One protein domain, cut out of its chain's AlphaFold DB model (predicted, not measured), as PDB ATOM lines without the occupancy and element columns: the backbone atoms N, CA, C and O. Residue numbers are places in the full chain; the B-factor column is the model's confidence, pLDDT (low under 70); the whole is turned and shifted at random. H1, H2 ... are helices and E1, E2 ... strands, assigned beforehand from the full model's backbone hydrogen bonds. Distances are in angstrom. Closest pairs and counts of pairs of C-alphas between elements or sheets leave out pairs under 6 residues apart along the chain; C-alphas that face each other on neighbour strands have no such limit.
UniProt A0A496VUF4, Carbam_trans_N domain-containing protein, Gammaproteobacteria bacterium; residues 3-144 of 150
ATOM      1  N   VAL A   3     -15.957  -9.551 -29.196       95.38
ATOM      2  CA  VAL A   3     -16.917  -8.621 -29.802       95.38
ATOM      3  C   VAL A   3     -16.313  -7.225 -29.810       95.38
ATOM      4  O   VAL A   3     -15.895  -6.730 -28.765       95.38
ATOM      5  N   LEU A   4     -16.289  -6.579 -30.971       94.12
ATOM      6  CA  LEU A   4     -15.925  -5.172 -31.108       94.12
ATOM      7  C   LEU A   4     -17.183  -4.368 -31.447       94.12
ATOM      8  O   LEU A   4     -17.714  -4.455 -32.551       94.12
ATOM      9  N   GLY A   5     -17.652  -3.583 -30.486       92.88
ATOM     10  CA  GLY A   5     -18.709  -2.601 -30.679       92.88
ATOM     11  C   GLY A   5     -18.143  -1.267 -31.155       92.88
ATOM     12  O   GLY A   5     -17.095  -0.840 -30.664       92.88
ATOM     13  N   TYR A   6     -18.819  -0.586 -32.080       90.62
ATOM     14  CA  TYR A   6     -18.455   0.788 -32.431       90.62
ATOM     15  C   TYR A   6     -19.648   1.643 -32.863       90.62
ATOM     16  O   TYR A   6     -20.675   1.146 -33.322       90.62
ATOM     17  N   ASN A   7     -19.473   2.956 -32.740       88.56
ATOM     18  CA  ASN A   7     -20.390   3.979 -33.223       88.56
ATOM     19  C   ASN A   7     -19.624   5.043 -34.030       88.56
ATOM     20  O   ASN A   7     -18.462   5.317 -33.739       88.56
ATOM     21  N   GLY A   8     -20.278   5.654 -35.019       81.56
ATOM     22  CA  GLY A   8     -19.698   6.657 -35.916       81.56
ATOM     23  C   GLY A   8     -19.680   6.202 -37.376       81.56
ATOM     24  O   GLY A   8     -19.550   5.016 -37.684       81.56
ATOM     25  N   PHE A   9     -19.797   7.160 -38.295       77.00
ATOM     26  CA  PHE A   9     -19.934   6.913 -39.731       77.00
ATOM     27  C   PHE A   9     -18.848   7.632 -40.520       77.00
ATOM     28  O   PHE A   9     -18.326   8.663 -40.112       77.00
ATOM     29  N   SER A  10     -18.511   7.134 -41.707       67.06
ATOM     30  CA  SER A  10     -17.597   7.884 -42.574       67.06
ATOM     31  C   SER A  10     -18.344   9.063 -43.212       67.06
ATOM     32  O   SER A  10     -19.255   8.834 -43.999       67.06
ATOM     33  N   HIS A  11     -17.916  10.304 -42.952       61.56
ATOM     34  CA  HIS A  11     -18.423  11.527 -43.604       61.56
ATOM     35  C   HIS A  11     -19.866  11.942 -43.254       61.56
ATOM     36  O   HIS A  11     -20.462  12.731 -43.990       61.56
ATOM     37  N   SER A  12     -20.429  11.483 -42.130       63.59
ATOM     38  CA  SER A  12     -21.763  11.917 -41.677       63.59
ATOM     39  C   SER A  12     -21.838  13.435 -41.491       63.59
ATOM     40  O   SER A  12     -22.764  14.070 -41.986       63.59
ATOM     41  N   ALA A  13     -20.825  14.048 -40.875       62.28
ATOM     42  CA  ALA A  13     -20.787  15.495 -40.665       62.28
ATOM     43  C   ALA A  13     -20.829  16.296 -41.978       62.28
ATOM     44  O   ALA A  13     -21.587  17.255 -42.095       62.28
ATOM     45  N   ALA A  14     -20.052  15.878 -42.983       62.34
ATOM     46  CA  ALA A  14     -20.043  16.525 -44.293       62.34
ATOM     47  C   ALA A  14     -21.384  16.359 -45.024       62.34
ATOM     48  O   ALA A  14     -21.857  17.296 -45.661       62.34
ATOM     49  N   PHE A  15     -22.010  15.186 -44.906       62.06
ATOM     50  CA  PHE A  15     -23.338  14.933 -45.453       62.06
ATOM     51  C   PHE A  15     -24.376  15.896 -44.857       62.06
ATOM     52  O   PHE A  15     -25.042  16.623 -45.593       62.06
ATOM     53  N   PHE A  16     -24.478  15.973 -43.530       59.56
ATOM     54  CA  PHE A  16     -25.503  16.811 -42.911       59.56
ATOM     55  C   PHE A  16     -25.262  18.320 -43.085       59.56
ATOM     56  O   PHE A  16     -26.225  19.076 -43.207       59.56
ATOM     57  N   ASP A  17     -24.007  18.766 -43.189       61.66
ATOM     58  CA  ASP A  17     -23.691  20.146 -43.580       61.66
ATOM     59  C   ASP A  17     -24.193  20.451 -45.002       61.66
ATOM     60  O   ASP A  17     -25.002  21.360 -45.197       61.66
ATOM     61  N   ILE A  18     -23.763  19.666 -45.997       58.34
ATOM     62  CA  ILE A  18     -24.049  19.937 -47.415       58.34
ATOM     63  C   ILE A  18     -25.555  19.971 -47.692       58.34
ATOM     64  O   ILE A  18     -26.014  20.809 -48.471       58.34
ATOM     65  N   TYR A  19     -26.318  19.068 -47.076       53.12
ATOM     66  CA  TYR A  19     -27.717  18.852 -47.443       53.12
ATOM     67  C   TYR A  19     -28.724  19.492 -46.487       53.12
ATOM     68  O   TYR A  19     -29.799  19.887 -46.936       53.12
ATOM     69  N   PHE A  20     -28.377  19.649 -45.207       56.62
ATOM     70  CA  PHE A  20     -29.278  20.197 -44.183       56.62
ATOM     71  C   PHE A  20     -28.757  21.494 -43.556       56.62
ATOM     72  O   PHE A  20     -29.432  22.089 -42.721       56.62
ATOM     73  N   GLY A  21     -27.564  21.957 -43.947       63.41
ATOM     74  CA  GLY A  21     -26.949  23.163 -43.392       63.41
ATOM     75  C   GLY A  21     -26.553  23.030 -41.921       63.41
ATOM     76  O   GLY A  21     -26.256  24.043 -41.288       63.41
ATOM     77  N   MET A  22     -26.538  21.810 -41.369       64.62
ATOM     78  CA  MET A  22     -26.239  21.568 -39.957       64.62
ATOM     79  C   MET A  22     -24.742  21.766 -39.702       64.62
ATOM     80  O   MET A  22     -23.911  20.919 -40.029       64.62
ATOM     81  N   ARG A  23     -24.393  22.913 -39.115       66.50
ATOM     82  CA  ARG A  23     -23.017  23.335 -38.816       66.50
ATOM     83  C   ARG A  23     -22.868  23.673 -37.336       66.50
ATOM     84  O   ARG A  23     -23.835  23.862 -36.610       66.50
ATOM     85  N   GLY A  24     -21.628  23.804 -36.869       66.50
ATOM     86  CA  GLY A  24     -21.372  24.318 -35.520       66.50
ATOM     87  C   GLY A  24     -21.885  23.380 -34.424       66.50
ATOM     88  O   GLY A  24     -21.359  22.280 -34.299       66.50
ATOM     89  N   ILE A  25     -22.850  23.827 -33.615       57.78
ATOM     90  CA  ILE A  25     -23.438  23.039 -32.513       57.78
ATOM     91  C   ILE A  25     -24.381  21.956 -33.057       57.78
ATOM     92  O   ILE A  25     -24.446  20.867 -32.489       57.78
ATOM     93  N   ASP A  26     -25.036  22.212 -34.191       57.97
ATOM     94  CA  ASP A  26     -26.037  21.313 -34.777       57.97
ATOM     95  C   ASP A  26     -25.417  19.991 -35.243       57.97
ATOM     96  O   ASP A  26     -26.066  18.948 -35.228       57.97
ATOM     97  N   LYS A  27     -24.109  19.988 -35.538       62.84
ATOM     98  CA  LYS A  27     -23.354  18.772 -35.886       62.84
ATOM     99  C   LYS A  27     -23.329  17.718 -34.764       62.84
ATOM    100  O   LYS A  27     -22.902  16.591 -34.981       62.84
ATOM    101  N   HIS A  28     -23.716  18.091 -33.546       57.50
ATOM    102  CA  HIS A  28     -23.808  17.177 -32.410       57.50
ATOM    103  C   HIS A  28     -25.115  16.383 -32.385       57.50
ATOM    104  O   HIS A  28     -25.223  15.456 -31.594       57.50
ATOM    105  N   GLN A  29     -26.091  16.739 -33.222       58.53
ATOM    106  CA  GLN A  29     -27.370  16.035 -33.345       58.53
ATOM    107  C   GLN A  29     -27.386  15.046 -34.518       58.53
ATOM    108  O   GLN A  29     -28.432  14.521 -34.883       58.53
ATOM    109  N   LEU A  30     -26.231  14.810 -35.141       64.19
ATOM    110  CA  LEU A  30     -26.135  13.948 -36.312       64.19
ATOM    111  C   LEU A  30     -26.187  12.476 -35.916       64.19
ATOM    112  O   LEU A  30     -25.643  12.076 -34.884       64.19
ATOM    113  N   ALA A  31     -26.763  11.655 -36.793       64.94
ATOM    114  CA  ALA A  31     -26.646  10.209 -36.681       64.94
ATOM    115  C   ALA A  31     -25.159   9.817 -36.595       64.94
ATOM    116  O   ALA A  31     -24.329  10.267 -37.394       64.94
ATOM    117  N   GLY A  32     -24.824   8.993 -35.603       67.88
ATOM    118  CA  GLY A  32     -23.453   8.572 -35.316       67.88
ATOM    119  C   GLY A  32     -22.627   9.575 -34.515       67.88
ATOM    120  O   GLY A  32     -21.406   9.458 -34.538       67.88
ATOM    121  N   HIS A  33     -23.245  10.554 -33.838       77.38
ATOM    122  CA  HIS A  33     -22.544  11.442 -32.900       77.38
ATOM    123  C   HIS A  33     -21.775  10.648 -31.836       77.38
ATOM    124  O   HIS A  33     -22.156   9.525 -31.513       77.38
ATOM    125  N   ASP A  34     -20.746  11.239 -31.234       87.19
ATOM    126  CA  ASP A  34     -19.934  10.597 -30.189       87.19
ATOM    127  C   ASP A  34     -19.354   9.252 -30.652       87.19
ATOM    128  O   ASP A  34     -19.564   8.184 -30.063       87.19
ATOM    129  N   ALA A  35     -18.626   9.315 -31.769       89.44
ATOM    130  CA  ALA A  35     -17.958   8.162 -32.334       89.44
ATOM    131  C   ALA A  35     -17.011   7.529 -31.309       89.44
ATOM    132  O   ALA A  35     -16.228   8.207 -30.634       89.44
ATOM    133  N   SER A  36     -17.101   6.213 -31.173       94.62
ATOM    134  CA  SER A  36     -16.466   5.464 -30.092       94.62
ATOM    135  C   SER A  36     -16.328   3.990 -30.451       94.62
ATOM    136  O   SER A  36     -16.927   3.508 -31.416       94.62
ATOM    137  N   ALA A  37     -15.517   3.271 -29.681       95.81
ATOM    138  CA  ALA A  37     -15.379   1.826 -29.784       95.81
ATOM    139  C   ALA A  37     -15.242   1.187 -28.400       95.81
ATOM    140  O   ALA A  37     -14.697   1.801 -27.479       95.81
ATOM    141  N   ALA A  38     -15.709  -0.054 -28.276       97.81
ATOM    142  CA  ALA A  38     -15.549  -0.891 -27.096       97.81
ATOM    143  C   ALA A  38     -15.287  -2.343 -27.509       97.81
ATOM    144  O   ALA A  38     -15.926  -2.856 -28.425       97.81
ATOM    145  N   LEU A  39     -14.367  -3.019 -26.826       97.81
ATOM    146  CA  LEU A  39     -14.028  -4.413 -27.088       97.81
ATOM    147  C   LEU A  39     -14.305  -5.272 -25.862       97.81
ATOM    148  O   LEU A  39     -13.844  -4.976 -24.759       97.81
ATOM    149  N   PHE A  40     -15.030  -6.362 -26.088       98.00
ATOM    150  CA  PHE A  40     -15.356  -7.369 -25.092       98.00
ATOM    151  C   PHE A  40     -14.712  -8.704 -25.452       98.00
ATOM    152  O   PHE A  40     -14.684  -9.103 -26.618       98.00
ATOM    153  N   LYS A  41     -14.254  -9.427 -24.433       97.06
ATOM    154  CA  LYS A  41     -13.784 -10.807 -24.538       97.06
ATOM    155  C   LYS A  41     -14.527 -11.657 -23.517       97.06
ATOM    156  O   LYS A  41     -14.439 -11.404 -22.322       97.06
ATOM    157  N   ASP A  42     -15.295 -12.625 -24.005       96.06
ATOM    158  CA  ASP A  42     -16.100 -13.549 -23.198       96.06
ATOM    159  C   ASP A  42     -17.029 -12.823 -22.206       96.06
ATOM    160  O   ASP A  42     -17.167 -13.203 -21.048       96.06
ATOM    161  N   GLY A  43     -17.654 -11.735 -22.674       95.56
ATOM    162  CA  GLY A  43     -18.560 -10.898 -21.878       95.56
ATOM    163  C   GLY A  43     -17.867  -9.886 -20.960       95.56
ATOM    164  O   GLY A  43     -18.548  -9.096 -20.312       95.56
ATOM    165  N   ILE A  44     -16.533  -9.858 -20.920       97.56
ATOM    166  CA  ILE A  44     -15.752  -8.938 -20.088       97.56
ATOM    167  C   ILE A  44     -15.259  -7.769 -20.941       97.56
ATOM    168  O   ILE A  44     -14.667  -7.983 -22.000       97.56
ATOM    169  N   LEU A  45     -15.482  -6.538 -20.477       98.00
ATOM    170  CA  LEU A  45     -14.950  -5.337 -21.121       98.00
ATOM    171  C   LEU A  45     -13.421  -5.321 -21.014       98.00
ATOM    172  O   LEU A  45     -12.875  -5.357 -19.914       98.00
ATOM    173  N   VAL A  46     -12.744  -5.229 -22.157       98.25
ATOM    174  CA  VAL A  46     -11.282  -5.115 -22.240       98.25
ATOM    175  C   VAL A  46     -10.869  -3.651 -22.342       98.25
ATOM    176  O   VAL A  46     -10.023  -3.191 -21.584       98.25
ATOM    177  N   ALA A  47     -11.485  -2.911 -23.263       98.31
ATOM    178  CA  ALA A  47     -11.184  -1.505 -23.503       98.31
ATOM    179  C   ALA A  47     -12.393  -0.786 -24.105       98.31
ATOM    180  O   ALA A  47     -13.175  -1.388 -24.840       98.31
ATOM    181  N   ALA A  48     -12.520   0.508 -23.818       98.06
ATOM    182  CA  ALA A  48     -13.464   1.405 -24.471       98.06
ATOM    183  C   ALA A  48     -12.858   2.804 -24.584       98.06
ATOM    184  O   ALA A  48     -12.181   3.266 -23.663       98.06
ATOM    185  N   ALA A  49     -13.095   3.477 -25.706       97.38
ATOM    186  CA  ALA A  49     -12.620   4.835 -25.915       97.38
ATOM    187  C   ALA A  49     -13.506   5.619 -26.891       97.38
ATOM    188  O   ALA A  49     -14.057   5.072 -27.847       97.38
ATOM    189  N   GLU A  50     -13.583   6.928 -26.673       96.31
ATOM    190  CA  GLU A  50     -14.194   7.880 -27.602       96.31
ATOM    191  C   GLU A  50     -13.153   8.411 -28.596       96.31
ATOM    192  O   GLU A  50     -12.034   8.775 -28.221       96.31
ATOM    193  N   GLU A  51     -13.544   8.537 -29.864       94.25
ATOM    194  CA  GLU A  51     -12.691   9.031 -30.948       94.25
ATOM    195  C   GLU A  51     -12.254  10.486 -30.715       94.25
ATOM    196  O   GLU A  51     -11.162  10.888 -31.126       94.25
ATOM    197  N   GLU A  52     -13.054  11.292 -30.007       94.19
ATOM    198  CA  GLU A  52     -12.712  12.684 -29.687       94.19
ATOM    199  C   GLU A  52     -11.457  12.820 -28.808       94.19
ATOM    200  O   GLU A  52     -10.765  13.840 -28.870       94.19
ATOM    201  N   ARG A  53     -11.105  11.788 -28.026       95.62
ATOM    202  CA  ARG A  53      -9.876  11.784 -27.210       95.62
ATOM    203  C   ARG A  53      -8.624  11.760 -28.086       95.62
ATOM    204  O   ARG A  53      -7.632  12.394 -27.723       95.62
ATOM    205  N   PHE A  54      -8.706  11.099 -29.241       94.88
ATOM    206  CA  PHE A  54      -7.614  10.956 -30.205       94.88
ATOM    207  C   PHE A  54      -7.642  12.048 -31.275       94.88
ATOM    208  O   PHE A  54      -6.637  12.717 -31.502       94.88
ATOM    209  N   SER A  55      -8.798  12.265 -31.906       89.06
ATOM    210  CA  SER A  55      -8.971  13.258 -32.976       89.06
ATOM    211  C   SER A  55      -8.937  14.700 -32.467       89.06
ATOM    212  O   SER A  55      -8.660  15.613 -33.240       89.06
ATOM    213  N   ARG A  56      -9.229  14.916 -31.173       92.12
ATOM    214  CA  ARG A  56      -9.418  16.239 -30.547       92.12
ATOM    215  C   ARG A  56     -10.568  17.044 -31.162       92.12
ATOM    216  O   ARG A  56     -10.684  18.243 -30.913       92.12
ATOM    217  N   ILE A  57     -11.445  16.382 -31.919       86.00
ATOM    218  CA  ILE A  57     -12.666  16.953 -32.484       86.00
ATOM    219  C   ILE A  57     -13.818  16.553 -31.572       86.00
ATOM    220  O   ILE A  57     -14.239  15.399 -31.551       86.00
ATOM    221  N   LYS A  58     -14.319  17.528 -30.811       85.88
ATOM    222  CA  LYS A  58     -15.388  17.306 -29.839       85.88
ATOM    223  C   LYS A  58     -16.658  16.786 -30.519       85.88
ATOM    224  O   LYS A  58     -17.119  17.399 -31.490       85.88
ATOM    225  N   LYS A  59     -17.213  15.706 -29.963       82.56
ATOM    226  CA  LYS A  59     -18.405  14.979 -30.402       82.56
ATOM    227  C   LYS A  59     -18.352  14.645 -31.889       82.56
ATOM    228  O   LYS A  59     -19.282  14.937 -32.643       82.56
ATOM    229  N   THR A  60     -17.196  14.155 -32.332       82.12
ATOM    230  CA  THR A  60     -17.019  13.744 -33.723       82.12
ATOM    231  C   THR A  60     -17.989  12.617 -34.063       82.12
ATOM    232  O   THR A  60     -18.204  11.720 -33.251       82.12
ATOM    233  N   SER A  61     -18.579  12.683 -35.252       80.38
ATOM    234  CA  SER A  61     -19.428  11.629 -35.808       80.38
ATOM    235  C   SER A  61     -18.700  10.782 -36.856       80.38
ATOM    236  O   SER A  61     -19.315   9.927 -37.500       80.38
ATOM    237  N   ASP A  62     -17.402  11.049 -37.049       79.44
ATOM    238  CA  ASP A  62     -16.551  10.354 -38.006       79.44
ATOM    239  C   ASP A  62     -16.270   8.912 -37.576       79.44
ATOM    240  O   ASP A  62     -16.365   8.549 -36.408       79.44
ATOM    241  N   PHE A  63     -15.866   8.076 -38.529       83.56
ATOM    242  CA  PHE A  63     -15.535   6.682 -38.261       83.56
ATOM    243  C   PHE A  63     -14.453   6.549 -37.160       83.56
ATOM    244  O   PHE A  63     -13.375   7.137 -37.313       83.56
ATOM    245  N   PRO A  64     -14.680   5.747 -36.096       89.94
ATOM    246  CA  PRO A  64     -13.862   5.730 -34.875       89.94
ATOM    247  C   PRO A  64     -12.568   4.913 -35.033       89.94
ATOM    248  O   PRO A  64     -12.306   3.946 -34.314       89.94
ATOM    249  N   LYS A  65     -11.745   5.259 -36.026       89.31
ATOM    250  CA  LYS A  65     -10.543   4.495 -36.381       89.31
ATOM    251  C   LYS A  65      -9.556   4.405 -35.218       89.31
ATOM    252  O   LYS A  65      -8.967   3.344 -35.009       89.31
ATOM    253  N   ASN A  66      -9.319   5.504 -34.507       93.69
ATOM    254  CA  ASN A  66      -8.315   5.528 -33.451       93.69
ATOM    255  C   ASN A  66      -8.820   4.808 -32.200       93.69
ATOM    256  O   ASN A  66      -8.060   4.043 -31.610       93.69
ATOM    257  N   ALA A  67     -10.100   4.961 -31.857       95.88
ATOM    258  CA  ALA A  67     -10.718   4.207 -30.772       95.88
ATOM    259  C   ALA A  67     -10.718   2.688 -31.036       95.88
ATOM    260  O   ALA A  67     -10.379   1.916 -30.137       95.88
ATOM    261  N   ILE A  68     -11.014   2.248 -32.267       94.69
ATOM    262  CA  ILE A  68     -10.911   0.830 -32.659       94.69
ATOM    263  C   ILE A  68      -9.471   0.331 -32.500       94.69
ATOM    264  O   ILE A  68      -9.239  -0.702 -31.873       94.69
ATOM    265  N   ASN A  69      -8.497   1.068 -33.044       94.12
ATOM    266  CA  ASN A  69      -7.088   0.686 -32.959       94.12
ATOM    267  C   ASN A  69      -6.611   0.584 -31.507       94.12
ATOM    268  O   ASN A  69      -5.884  -0.346 -31.177       94.12
ATOM    269  N   TYR A  70      -7.036   1.515 -30.653       97.81
ATOM    270  CA  TYR A  70      -6.751   1.479 -29.224       97.81
ATOM    271  C   TYR A  70      -7.308   0.208 -28.575       97.81
ATOM    272  O   TYR A  70      -6.563  -0.516 -27.925       97.81
ATOM    273  N   CYS A  71      -8.581  -0.124 -28.812       98.00
ATOM    274  CA  CYS A  71      -9.190  -1.312 -28.214       98.00
ATOM    275  C   CYS A  71      -8.509  -2.618 -28.657       98.00
ATOM    276  O   CYS A  71      -8.305  -3.516 -27.843       98.00
ATOM    277  N   LEU A  72      -8.134  -2.721 -29.938       96.19
ATOM    278  CA  LEU A  72      -7.388  -3.869 -30.462       96.19
ATOM    279  C   LEU A  72      -5.985  -3.966 -29.845       96.19
ATOM    280  O   LEU A  72      -5.544  -5.061 -29.497       96.19
ATOM    281  N   ALA A  73      -5.304  -2.827 -29.677       97.50
ATOM    282  CA  ALA A  73      -3.979  -2.765 -29.067       97.50
ATOM    283  C   ALA A  73      -4.001  -3.180 -27.587       97.50
ATOM    284  O   ALA A  73      -3.184  -4.007 -27.193       97.50
ATOM    285  N   GLU A  74      -4.962  -2.686 -26.801       98.25
ATOM    286  CA  GLU A  74      -5.146  -3.078 -25.391       98.25
ATOM    287  C   GLU A  74      -5.453  -4.575 -25.238       98.25
ATOM    288  O   GLU A  74      -5.009  -5.221 -24.290       98.25
ATOM    289  N   ALA A  75      -6.173  -5.157 -26.198       96.88
ATOM    290  CA  ALA A  75      -6.455  -6.589 -26.228       96.88
ATOM    291  C   ALA A  75      -5.285  -7.443 -26.756       96.88
ATOM    292  O   ALA A  75      -5.313  -8.665 -26.605       96.88
ATOM    293  N   GLY A  76      -4.277  -6.828 -27.385       97.38
ATOM    294  CA  GLY A  76      -3.154  -7.525 -28.011       97.38
ATOM    295  C   GLY A  76      -3.549  -8.386 -29.215       97.38
ATOM    296  O   GLY A  76      -2.880  -9.382 -29.484       97.38
ATOM    297  N   ILE A  77      -4.628  -8.029 -29.919       96.12
ATOM    298  CA  ILE A  77      -5.166  -8.804 -31.045       96.12
ATOM    299  C   ILE A  77      -5.271  -7.971 -32.322       96.12
ATOM    300  O   ILE A  77      -5.283  -6.741 -32.320       96.12
ATOM    301  N   SER A  78      -5.412  -8.665 -33.441       92.62
ATOM    302  CA  SER A  78      -5.798  -8.088 -34.719       92.62
ATOM    303  C   SER A  78      -7.314  -8.140 -34.927       92.62
ATOM    304  O   SER A  78      -8.020  -8.974 -34.365       92.62
ATOM    305  N   LEU A  79      -7.823  -7.302 -35.832       87.12
ATOM    306  CA  LEU A  79      -9.238  -7.328 -36.226       87.12
ATOM    307  C   LEU A  79      -9.692  -8.702 -36.762       87.12
ATOM    308  O   LEU A  79     -10.872  -9.024 -36.700       87.12
ATOM    309  N   LYS A  80      -8.772  -9.529 -37.282       86.88
ATOM    310  CA  LYS A  80      -9.088 -10.871 -37.804       86.88
ATOM    311  C   LYS A  80      -9.509 -11.862 -36.719       86.88
ATOM    312  O   LYS A  80     -10.066 -12.900 -37.054       86.88
ATOM    313  N   GLU A  81      -9.199 -11.564 -35.465       92.50
ATOM    314  CA  GLU A  81      -9.528 -12.395 -34.303       92.50
ATOM    315  C   GLU A  81     -10.848 -11.974 -33.651       92.50
ATOM    316  O   GLU A  81     -11.304 -12.617 -32.712       92.50
ATOM    317  N   VAL A  82     -11.467 -10.892 -34.130       88.06
ATOM    318  CA  VAL A  82     -12.788 -10.469 -33.674       88.06
ATOM    319  C   VAL A  82     -13.842 -11.395 -34.284       88.06
ATOM    320  O   VAL A  82     -13.887 -11.578 -35.499       88.06
ATOM    321  N   ASP A  83     -14.707 -11.963 -33.445       89.38
ATOM    322  CA  ASP A  83     -15.782 -12.856 -33.888       89.38
ATOM    323  C   ASP A  83     -16.984 -12.052 -34.406       89.38
ATOM    324  O   ASP A  83     -17.565 -12.386 -35.443       89.38
ATOM    325  N   TYR A  84     -17.324 -10.969 -33.696       88.19
ATOM    326  CA  TYR A  84     -18.490 -10.134 -33.980       88.19
ATOM    327  C   TYR A  84     -18.167  -8.647 -33.978       88.19
ATOM    328  O   TYR A  84     -17.462  -8.142 -33.102       88.19
ATOM    329  N   ILE A  85     -18.773  -7.933 -34.920       84.75
ATOM    330  CA  ILE A  85     -18.860  -6.476 -34.899       84.75
ATOM    331  C   ILE A  85     -20.269  -6.081 -34.482       84.75
ATOM    332  O   ILE A  85     -21.223  -6.499 -35.131       84.75
ATOM    333  N   ALA A  86     -20.385  -5.269 -33.433       86.88
ATOM    334  CA  ALA A  86     -21.660  -4.749 -32.954       86.88
ATOM    335  C   ALA A  86     -21.803  -3.260 -33.293       86.88
ATOM    336  O   ALA A  86     -20.887  -2.468 -33.055       86.88
ATOM    337  N   ILE A  87     -22.958  -2.864 -33.822       82.44
ATOM    338  CA  ILE A  87     -23.300  -1.455 -34.052       82.44
ATOM    339  C   ILE A  87     -24.663  -1.127 -33.424       82.44
ATOM    340  O   ILE A  87     -25.572  -1.957 -33.484       82.44
ATOM    341  N   PRO A  88     -24.843   0.075 -32.842       77.44
ATOM    342  CA  PRO A  88     -26.092   0.467 -32.178       77.44
ATOM    343  C   PRO A  88     -27.185   0.925 -33.160       77.44
ATOM    344  O   PRO A  88     -28.207   1.466 -32.748       77.44
ATOM    345  N   TRP A  89     -26.953   0.753 -34.461       73.00
ATOM    346  CA  TRP A  89     -27.848   1.185 -35.524       73.00
ATOM    347  C   TRP A  89     -28.521  -0.032 -36.130       73.00
ATOM    348  O   TRP A  89     -27.843  -0.932 -36.621       73.00
ATOM    349  N   ASP A  90     -29.846  -0.035 -36.104       68.25
ATOM    350  CA  ASP A  90     -30.657  -1.004 -36.822       68.25
ATOM    351  C   ASP A  90     -31.147  -0.362 -38.113       68.25
ATOM    352  O   ASP A  90     -31.722   0.726 -38.110       68.25
ATOM    353  N   PHE A  91     -30.865  -1.032 -39.222       65.12
ATOM    354  CA  PHE A  91     -31.226  -0.565 -40.549       65.12
ATOM    355  C   PHE A  91     -32.347  -1.405 -41.166       65.12
ATOM    356  O   PHE A  91     -32.460  -1.496 -42.387       65.12
ATOM    357  N   ASN A  92     -33.184  -2.039 -40.348       59.62
ATOM    358  CA  ASN A  92     -34.366  -2.719 -40.851       59.62
ATOM    359  C   ASN A  92     -35.324  -1.747 -41.576       59.62
ATOM    360  O   ASN A  92     -35.283  -0.527 -41.403       59.62
ATOM    361  N   GLU A  93     -36.212  -2.308 -42.400       54.88
ATOM    362  CA  GLU A  93     -37.131  -1.539 -43.247       54.88
ATOM    363  C   GLU A  93     -38.002  -0.555 -42.451       54.88
ATOM    364  O   GLU A  93     -38.269   0.546 -42.928       54.88
ATOM    365  N   GLN A  94     -38.409  -0.916 -41.232       58.06
ATOM    366  CA  GLN A  94     -39.250  -0.067 -40.387       58.06
ATOM    367  C   GLN A  94     -38.473   1.159 -39.898       58.06
ATOM    368  O   GLN A  94     -38.922   2.279 -40.127       58.06
ATOM    369  N   VAL A  95     -37.278   0.965 -39.330       61.78
ATOM    370  CA  VAL A  95     -36.423   2.064 -38.843       61.78
ATOM    371  C   VAL A  95     -35.994   2.970 -39.995       61.78
ATOM    372  O   VAL A  95     -35.990   4.196 -39.864       61.78
ATOM    373  N   VAL A  96     -35.682   2.393 -41.159       60.28
ATOM    374  CA  VAL A  96     -35.359   3.167 -42.366       60.28
ATOM    375  C   VAL A  96     -36.566   3.978 -42.831       60.28
ATOM    376  O   VAL A  96     -36.415   5.159 -43.126       60.28
ATOM    377  N   SER A  97     -37.759   3.381 -42.874       56.66
ATOM    378  CA  SER A  97     -38.992   4.067 -43.277       56.66
ATOM    379  C   SER A  97     -39.346   5.216 -42.329       56.66
ATOM    380  O   SER A  97     -39.693   6.303 -42.785       56.66
ATOM    381  N   GLU A  98     -39.186   5.021 -41.020       60.75
ATOM    382  CA  GLU A  98     -39.380   6.063 -40.007       60.75
ATOM    383  C   GLU A  98     -38.345   7.183 -40.139       60.75
ATOM    384  O   GLU A  98     -38.718   8.349 -40.217       60.75
ATOM    385  N   THR A  99     -37.062   6.838 -40.291       61.41
ATOM    386  CA  THR A  99     -35.981   7.814 -40.511       61.41
ATOM    387  C   THR A  99     -36.217   8.623 -41.788       61.41
ATOM    388  O   THR A  99     -36.053   9.841 -41.804       61.41
ATOM    389  N   VAL A 100     -36.645   7.966 -42.871       60.75
ATOM    390  CA  VAL A 100     -37.057   8.629 -44.114       60.75
ATOM    391  C   VAL A 100     -38.271   9.516 -43.855       60.75
ATOM    392  O   VAL A 100     -38.294  10.655 -44.294       60.75
ATOM    393  N   ARG A 101     -39.280   9.072 -43.113       60.81
ATOM    394  CA  ARG A 101     -40.431   9.926 -42.809       60.81
ATOM    395  C   ARG A 101     -40.033  11.159 -41.997       60.81
ATOM    396  O   ARG A 101     -40.550  12.231 -42.276       60.81
ATOM    397  N   ASP A 102     -39.114  11.040 -41.052       59.81
ATOM    398  CA  ASP A 102     -38.682  12.164 -40.219       59.81
ATOM    399  C   ASP A 102     -37.803  13.149 -41.005       59.81
ATOM    400  O   ASP A 102     -37.961  14.364 -40.881       59.81
ATOM    401  N   ILE A 103     -36.943  12.645 -41.897       56.16
ATOM    402  CA  ILE A 103     -36.122  13.474 -42.792       56.16
ATOM    403  C   ILE A 103     -36.979  14.150 -43.879       56.16
ATOM    404  O   ILE A 103     -36.734  15.304 -44.223       56.16
ATOM    405  N   PHE A 104     -37.966  13.445 -44.442       54.09
ATOM    406  CA  PHE A 104     -38.733  13.876 -45.621       54.09
ATOM    407  C   PHE A 104     -40.123  14.440 -45.312       54.09
ATOM    408  O   PHE A 104     -40.753  15.029 -46.191       54.09
ATOM    409  N   GLY A 105     -40.611  14.247 -44.088       51.69
ATOM    410  CA  GLY A 105     -41.827  14.853 -43.549       51.69
ATOM    411  C   GLY A 105     -41.616  16.295 -43.086       51.69
ATOM    412  O   GLY A 105     -42.586  17.036 -42.939       51.69
ATOM    413  N   ALA A 106     -40.361  16.723 -42.925       48.66
ATOM    414  CA  ALA A 106     -40.000  18.129 -43.018       48.66
ATOM    415  C   ALA A 106     -40.020  18.527 -44.503       48.66
ATOM    416  O   ALA A 106     -39.465  17.820 -45.337       48.66
ATOM    417  N   ASP A 107     -40.680  19.629 -44.856       54.81
ATOM    418  CA  ASP A 107     -40.774  20.133 -46.232       54.81
ATOM    419  C   ASP A 107     -39.377  20.294 -46.879       54.81
ATOM    420  O   ASP A 107     -38.685  21.293 -46.686       54.81
ATOM    421  N   LEU A 108     -38.932  19.276 -47.628       51.03
ATOM    422  CA  LEU A 108     -37.585  19.191 -48.208       51.03
ATOM    423  C   LEU A 108     -37.387  20.078 -49.449       51.03
ATOM    424  O   LEU A 108     -36.319  20.042 -50.065       51.03
ATOM    425  N   GLY A 109     -38.375  20.888 -49.839       53.28
ATOM    426  CA  GLY A 109     -38.249  21.795 -50.975       53.28
ATOM    427  C   GLY A 109     -38.090  21.057 -52.311       53.28
ATOM    428  O   GLY A 109     -37.039  21.117 -52.948       53.28
ATOM    429  N   GLY A 110     -39.162  20.405 -52.767       56.31
ATOM    430  CA  GLY A 110     -39.312  19.909 -54.140       56.31
ATOM    431  C   GLY A 110     -38.829  18.474 -54.420       56.31
ATOM    432  O   GLY A 110     -37.968  17.914 -53.745       56.31
ATOM    433  N   LEU A 111     -39.395  17.884 -55.482       50.31
ATOM    434  CA  LEU A 111     -39.302  16.457 -55.831       50.31
ATOM    435  C   LEU A 111     -37.868  15.966 -56.128       50.31
ATOM    436  O   LEU A 111     -37.527  14.820 -55.849       50.31
ATOM    437  N   SER A 112     -37.000  16.822 -56.679       52.06
ATOM    438  CA  SER A 112     -35.612  16.458 -57.007       52.06
ATOM    439  C   SER A 112     -34.736  16.274 -55.764       52.06
ATOM    440  O   SER A 112     -33.907  15.363 -55.734       52.06
ATOM    441  N   LYS A 113     -34.948  17.090 -54.722       54.62
ATOM    442  CA  LYS A 113     -34.258  16.953 -53.431       54.62
ATOM    443  C   LYS A 113     -34.701  15.696 -52.690       54.62
ATOM    444  O   LYS A 113     -33.864  15.015 -52.106       54.62
ATOM    445  N   GLN A 114     -35.980  15.341 -52.798       53.16
ATOM    446  CA  GLN A 114     -36.501  14.075 -52.280       53.16
ATOM    447  C   GLN A 114     -35.843  12.875 -52.993       53.16
ATOM    448  O   GLN A 114     -35.281  11.996 -52.346       53.16
ATOM    449  N   PHE A 115     -35.784  12.855 -54.327       53.44
ATOM    450  CA  PHE A 115     -35.107  11.763 -55.044       53.44
ATOM    451  C   PHE A 115     -33.606  11.641 -54.706       53.44
ATOM    452  O   PHE A 115     -33.103  10.528 -54.549       53.44
ATOM    453  N   GLN A 116     -32.889  12.758 -54.541       53.62
ATOM    454  CA  GLN A 116     -31.481  12.734 -54.122       53.62
ATOM    455  C   GLN A 116     -31.289  12.234 -52.687       53.62
ATOM    456  O   GLN A 116     -30.370  11.454 -52.444       53.62
ATOM    457  N   ALA A 117     -32.147  12.634 -51.749       51.91
ATOM    458  CA  ALA A 117     -32.092  12.142 -50.377       51.91
ATOM    459  C   ALA A 117     -32.355  10.622 -50.308       51.91
ATOM    460  O   ALA A 117     -31.702   9.925 -49.533       51.91
ATOM    461  N   PHE A 118     -33.230  10.081 -51.166       52.81
ATOM    462  CA  PHE A 118     -33.537   8.644 -51.212       52.81
ATOM    463  C   PHE A 118     -32.335   7.801 -51.673       52.81
ATOM    464  O   PHE A 118     -31.960   6.832 -51.011       52.81
ATOM    465  N   GLU A 119     -31.655   8.209 -52.750       53.25
ATOM    466  CA  GLU A 119     -30.413   7.555 -53.199       53.25
ATOM    467  C   GLU A 119     -29.274   7.670 -52.167       53.25
ATOM    468  O   GLU A 119     -28.351   6.855 -52.151       53.25
ATOM    469  N   GLN A 120     -29.330   8.651 -51.264       50.62
ATOM    470  CA  GLN A 120     -28.288   8.862 -50.263       50.62
ATOM    471  C   GLN A 120     -28.545   8.156 -48.926       50.62
ATOM    472  O   GLN A 120     -27.574   7.725 -48.310       50.62
ATOM    473  N   VAL A 121     -29.799   7.907 -48.526       55.31
ATOM    474  CA  VAL A 121     -30.126   6.947 -47.446       55.31
ATOM    475  C   VAL A 121     -29.572   5.564 -47.791       55.31
ATOM    476  O   VAL A 121     -28.934   4.907 -46.968       55.31
ATOM    477  N   LYS A 122     -29.702   5.171 -49.058       51.12
ATOM    478  CA  LYS A 122     -29.085   3.960 -49.599       51.12
ATOM    479  C   LYS A 122     -27.548   4.008 -49.542       51.12
ATOM    480  O   LYS A 122     -26.928   3.003 -49.211       51.12
ATOM    481  N   ASN A 123     -26.908   5.158 -49.778       48.31
ATOM    482  CA  ASN A 123     -25.452   5.300 -49.607       48.31
ATOM    483  C   ASN A 123     -25.009   5.296 -48.137       48.31
ATOM    484  O   ASN A 123     -23.970   4.719 -47.836       48.31
ATOM    485  N   MET A 124     -25.782   5.868 -47.211       50.50
ATOM    486  CA  MET A 124     -25.533   5.778 -45.766       50.50
ATOM    487  C   MET A 124     -25.560   4.315 -45.297       50.50
ATOM    488  O   MET A 124     -24.680   3.889 -44.551       50.50
ATOM    489  N   TYR A 125     -26.489   3.522 -45.844       49.09
ATOM    490  CA  TYR A 125     -26.562   2.071 -45.664       49.09
ATOM    491  C   TYR A 125     -25.296   1.353 -46.172       49.09
ATOM    492  O   TYR A 125     -24.745   0.494 -45.490       49.09
ATOM    493  N   PHE A 126     -24.775   1.742 -47.342       44.03
ATOM    494  CA  PHE A 126     -23.509   1.212 -47.874       44.03
ATOM    495  C   PHE A 126     -22.269   1.695 -47.095       44.03
ATOM    496  O   PHE A 126     -21.266   0.982 -47.024       44.03
ATOM    497  N   ILE A 127     -22.327   2.880 -46.483       43.81
ATOM    498  CA  ILE A 127     -21.249   3.477 -45.681       43.81
ATOM    499  C   ILE A 127     -21.199   2.904 -44.255       43.81
ATOM    500  O   ILE A 127     -20.135   2.981 -43.646       43.81
ATOM    501  N   ALA A 128     -22.276   2.283 -43.751       45.47
ATOM    502  CA  ALA A 128     -22.312   1.510 -42.497       45.47
ATOM    503  C   ALA A 128     -21.559   0.159 -42.575       45.47
ATOM    504  O   ALA A 128     -21.304  -0.487 -41.559       45.47
ATOM    505  N   VAL A 129     -21.054  -0.195 -43.765       47.66
ATOM    506  CA  VAL A 129     -20.220  -1.377 -44.040       47.66
ATOM    507  C   VAL A 129     -18.693  -1.083 -44.073       47.66
ATOM    508  O   VAL A 129     -17.957  -1.789 -44.772       47.66
ATOM    509  N   PRO A 130     -18.103  -0.075 -43.382       50.25
ATOM    510  CA  PRO A 130     -16.696   0.221 -43.597       50.25
ATOM    511  C   PRO A 130     -15.793  -0.816 -42.916       50.25
ATOM    512  O   PRO A 130     -14.671  -0.995 -43.370       50.25
ATOM    513  N   VAL A 131     -16.241  -1.572 -41.907       50.66
ATOM    514  CA  VAL A 131     -15.397  -2.629 -41.313       50.66
ATOM    515  C   VAL A 131     -15.230  -3.820 -42.266       50.66
ATOM    516  O   VAL A 131     -14.099  -4.225 -42.543       50.66
ATOM    517  N   CYS A 132     -16.317  -4.331 -42.852       45.88
ATOM    518  CA  CYS A 132     -16.252  -5.496 -43.745       45.88
ATOM    519  C   CYS A 132     -15.520  -5.197 -45.052       45.88
ATOM    520  O   CYS A 132     -14.640  -5.960 -45.449       45.88
ATOM    521  N   ILE A 133     -15.828  -4.067 -45.697       42.03
ATOM    522  CA  ILE A 133     -15.276  -3.751 -47.021       42.03
ATOM    523  C   ILE A 133     -13.881  -3.116 -46.923       42.03
ATOM    524  O   ILE A 133     -12.993  -3.487 -47.688       42.03
ATOM    525  N   LYS A 134     -13.636  -2.189 -45.983       44.00
ATOM    526  CA  LYS A 134     -12.352  -1.459 -45.909       44.00
ATOM    527  C   LYS A 134     -11.240  -2.259 -45.227       44.00
ATOM    528  O   LYS A 134     -10.074  -2.043 -45.544       44.00
ATOM    529  N   TYR A 135     -11.584  -3.166 -44.308       50.28
ATOM    530  CA  TYR A 135     -10.606  -3.941 -43.532       50.28
ATOM    531  C   TYR A 135     -10.628  -5.451 -43.818       50.28
ATOM    532  O   TYR A 135      -9.901  -6.198 -43.162       50.28
ATOM    533  N   ASN A 136     -11.401  -5.903 -44.818       50.44
ATOM    534  CA  ASN A 136     -11.517  -7.317 -45.204       50.44
ATOM    535  C   ASN A 136     -11.921  -8.215 -44.015       50.44
ATOM    536  O   ASN A 136     -11.411  -9.328 -43.854       50.44
ATOM    537  N   PHE A 137     -12.796  -7.698 -43.148       54.47
ATOM    538  CA  PHE A 137     -13.342  -8.451 -42.025       54.47
ATOM    539  C   PHE A 137     -14.278  -9.547 -42.550       54.47
ATOM    540  O   PHE A 137     -15.136  -9.282 -43.390       54.47
ATOM    541  N   ARG A 138     -14.075 -10.785 -42.084       56.47
ATOM    542  CA  ARG A 138     -14.827 -11.980 -42.514       56.47
ATOM    543  C   ARG A 138     -15.688 -12.599 -41.406       56.47
ATOM    544  O   ARG A 138     -16.266 -13.656 -41.638       56.47
ATOM    545  N   GLY A 139     -15.718 -11.992 -40.219       55.53
ATOM    546  CA  GLY A 139     -16.581 -12.424 -39.119       55.53
ATOM    547  C   GLY A 139     -18.017 -11.921 -39.282       55.53
ATOM    548  O   GLY A 139     -18.364 -11.307 -40.294       55.53
ATOM    549  N   ASN A 140     -18.847 -12.172 -38.275       59.16
ATOM    550  CA  ASN A 140     -20.258 -11.796 -38.306       59.16
ATOM    551  C   ASN A 140     -20.440 -10.318 -37.922       59.16
ATOM    552  O   ASN A 140     -19.712  -9.782 -37.085       59.16
ATOM    553  N   VAL A 141     -21.422  -9.653 -38.528       56.31
ATOM    554  CA  VAL A 141     -21.833  -8.292 -38.158       56.31
ATOM    555  C   VAL A 141     -23.241  -8.365 -37.605       56.31
ATOM    556  O   VAL A 141     -24.134  -8.853 -38.291       56.31
ATOM    557  N   GLU A 142     -23.423  -7.870 -36.387       59.03
ATOM    558  CA  GLU A 142     -24.701  -7.854 -35.687       59.03
ATOM    559  C   GLU A 142     -25.102  -6.399 -35.410       59.03
ATOM    560  O   GLU A 142     -24.315  -5.589 -34.910       59.03
ATOM    561  N   SER A 143     -26.340  -6.060 -35.747       52.69
ATOM    562  CA  SER A 143     -26.970  -4.777 -35.436       52.69
ATOM    563  C   SER A 143     -28.071  -5.000 -34.412       52.69
ATOM    564  O   SER A 143     -28.872  -5.920 -34.570       52.69
ATOM    565  N   SER A 144     -28.165  -4.143 -33.399       46.91
ATOM    566  CA  SER A 144     -29.274  -4.184 -32.444       46.91
ATOM    567  C   SER A 144     -29.768  -2.778 -32.137       46.91
ATOM    568  O   SER A 144     -28.976  -1.933 -31.717       46.91
TER     569      SER A 144
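Overview. This is residues 3 to 144 of the 150 residues of the protein "Carbam_trans_N domain-containing protein" of Gammaproteobacteria bacterium (UniProt A0A496VUF4). A twisted wall of five strands has H4 packed over one face, at the E3 and E2 side, while the helical hairpin of H5 and H6 reaches away beyond the strands and makes much of the length. H1 and H2 form a small corner beyond the strands too, with H1 near H6, and H7 leads from H6 back to the sheet. The 142 printed residues include seven named helices and five named strands, in the order E1 H1 H2 E2 E3 H3 H4 E4 H5 H6 H7 E5; the class is mixed, helices and strands. The mixed sheet runs E3 E2 E1 E4 E5. The whole is compact, with a radius of gyration of the C-alphas of 16.3 A, yet elongated, spanning 52 by 32 by 23 A.

Along the chain. The sheet holds E3, residues 44 to 50, 18.5 A long; E2, residues 36 to 41, 17.4 A; E1, residues 3 to 7, 13.5 A, from C-alpha 3 at (-16.917, -8.621, -29.802); E4, residues 84 to 87; and E5, residues 140 to 143, ending with C-alpha 143 at (-26.970, -4.777, -35.436). The helices are H4, residues 65 to 75, 15.6 A; H3, residues 51 to 55; H1, residues 12 to 20, 11.5 A; H2, residues 26 to 29; H5, residues 93 to 104, 15.7 A; H6, residues 111 to 127, 24.4 A, from C-alpha 111 at (-39.302, 16.457, -55.831); and H7, residues 130 to 135.

Arrangement. E2 and E3, a hairpin, are antiparallel, with N 39 and O 47 at 2.8 A. E2 and E1 are antiparallel, with N 5 and O 38 at 2.8 A. E1 and E4 are parallel, with N 4 and O 84 at 2.9 A; E4 and E5 are parallel, with N 142 and O 85 at 2.9 A. H4 is on the sheet at a height of 7.6 A, over E3 and E2; its closest C-alphas to E3 are Cys 71 and Ala 47, 5.1 A. E3, H3 H4, E4 form a split strand-helix-strand unit, same-way strands with E2 and E1 between them, and its crossover is right-handed. E4, H5 H6 H7, E5 form a strand-helix-strand unit, parallel neighbours joined through helices. H3 touches H4, closest C-alphas Glu 51 and Ala 67, 5.2 A. H3 and H7 only graze the sheet. H5 and H6 only just touch, with 3 pairs of C-alphas within 8 A, the closest Phe 104 and Gln 114, 7.0 A. H1 and H2 only just touch, also with 3 pairs, the closest Ala 13 and Lys 27, 6.3 A. Every O i to N i+4 pair is within hydrogen-bond range in H1, H3, H4, H5, H6 and H7; H2 is too short for one.

Size, cuts and confidence. The C-alphas of Gly 76 and Gly 110 are the two farthest apart, 52.4 A. The printed part has no cut, and no link is long. Mean pLDDT of the printed part is 71.9; residues 10 to 32 and 90 to 144 are under 70.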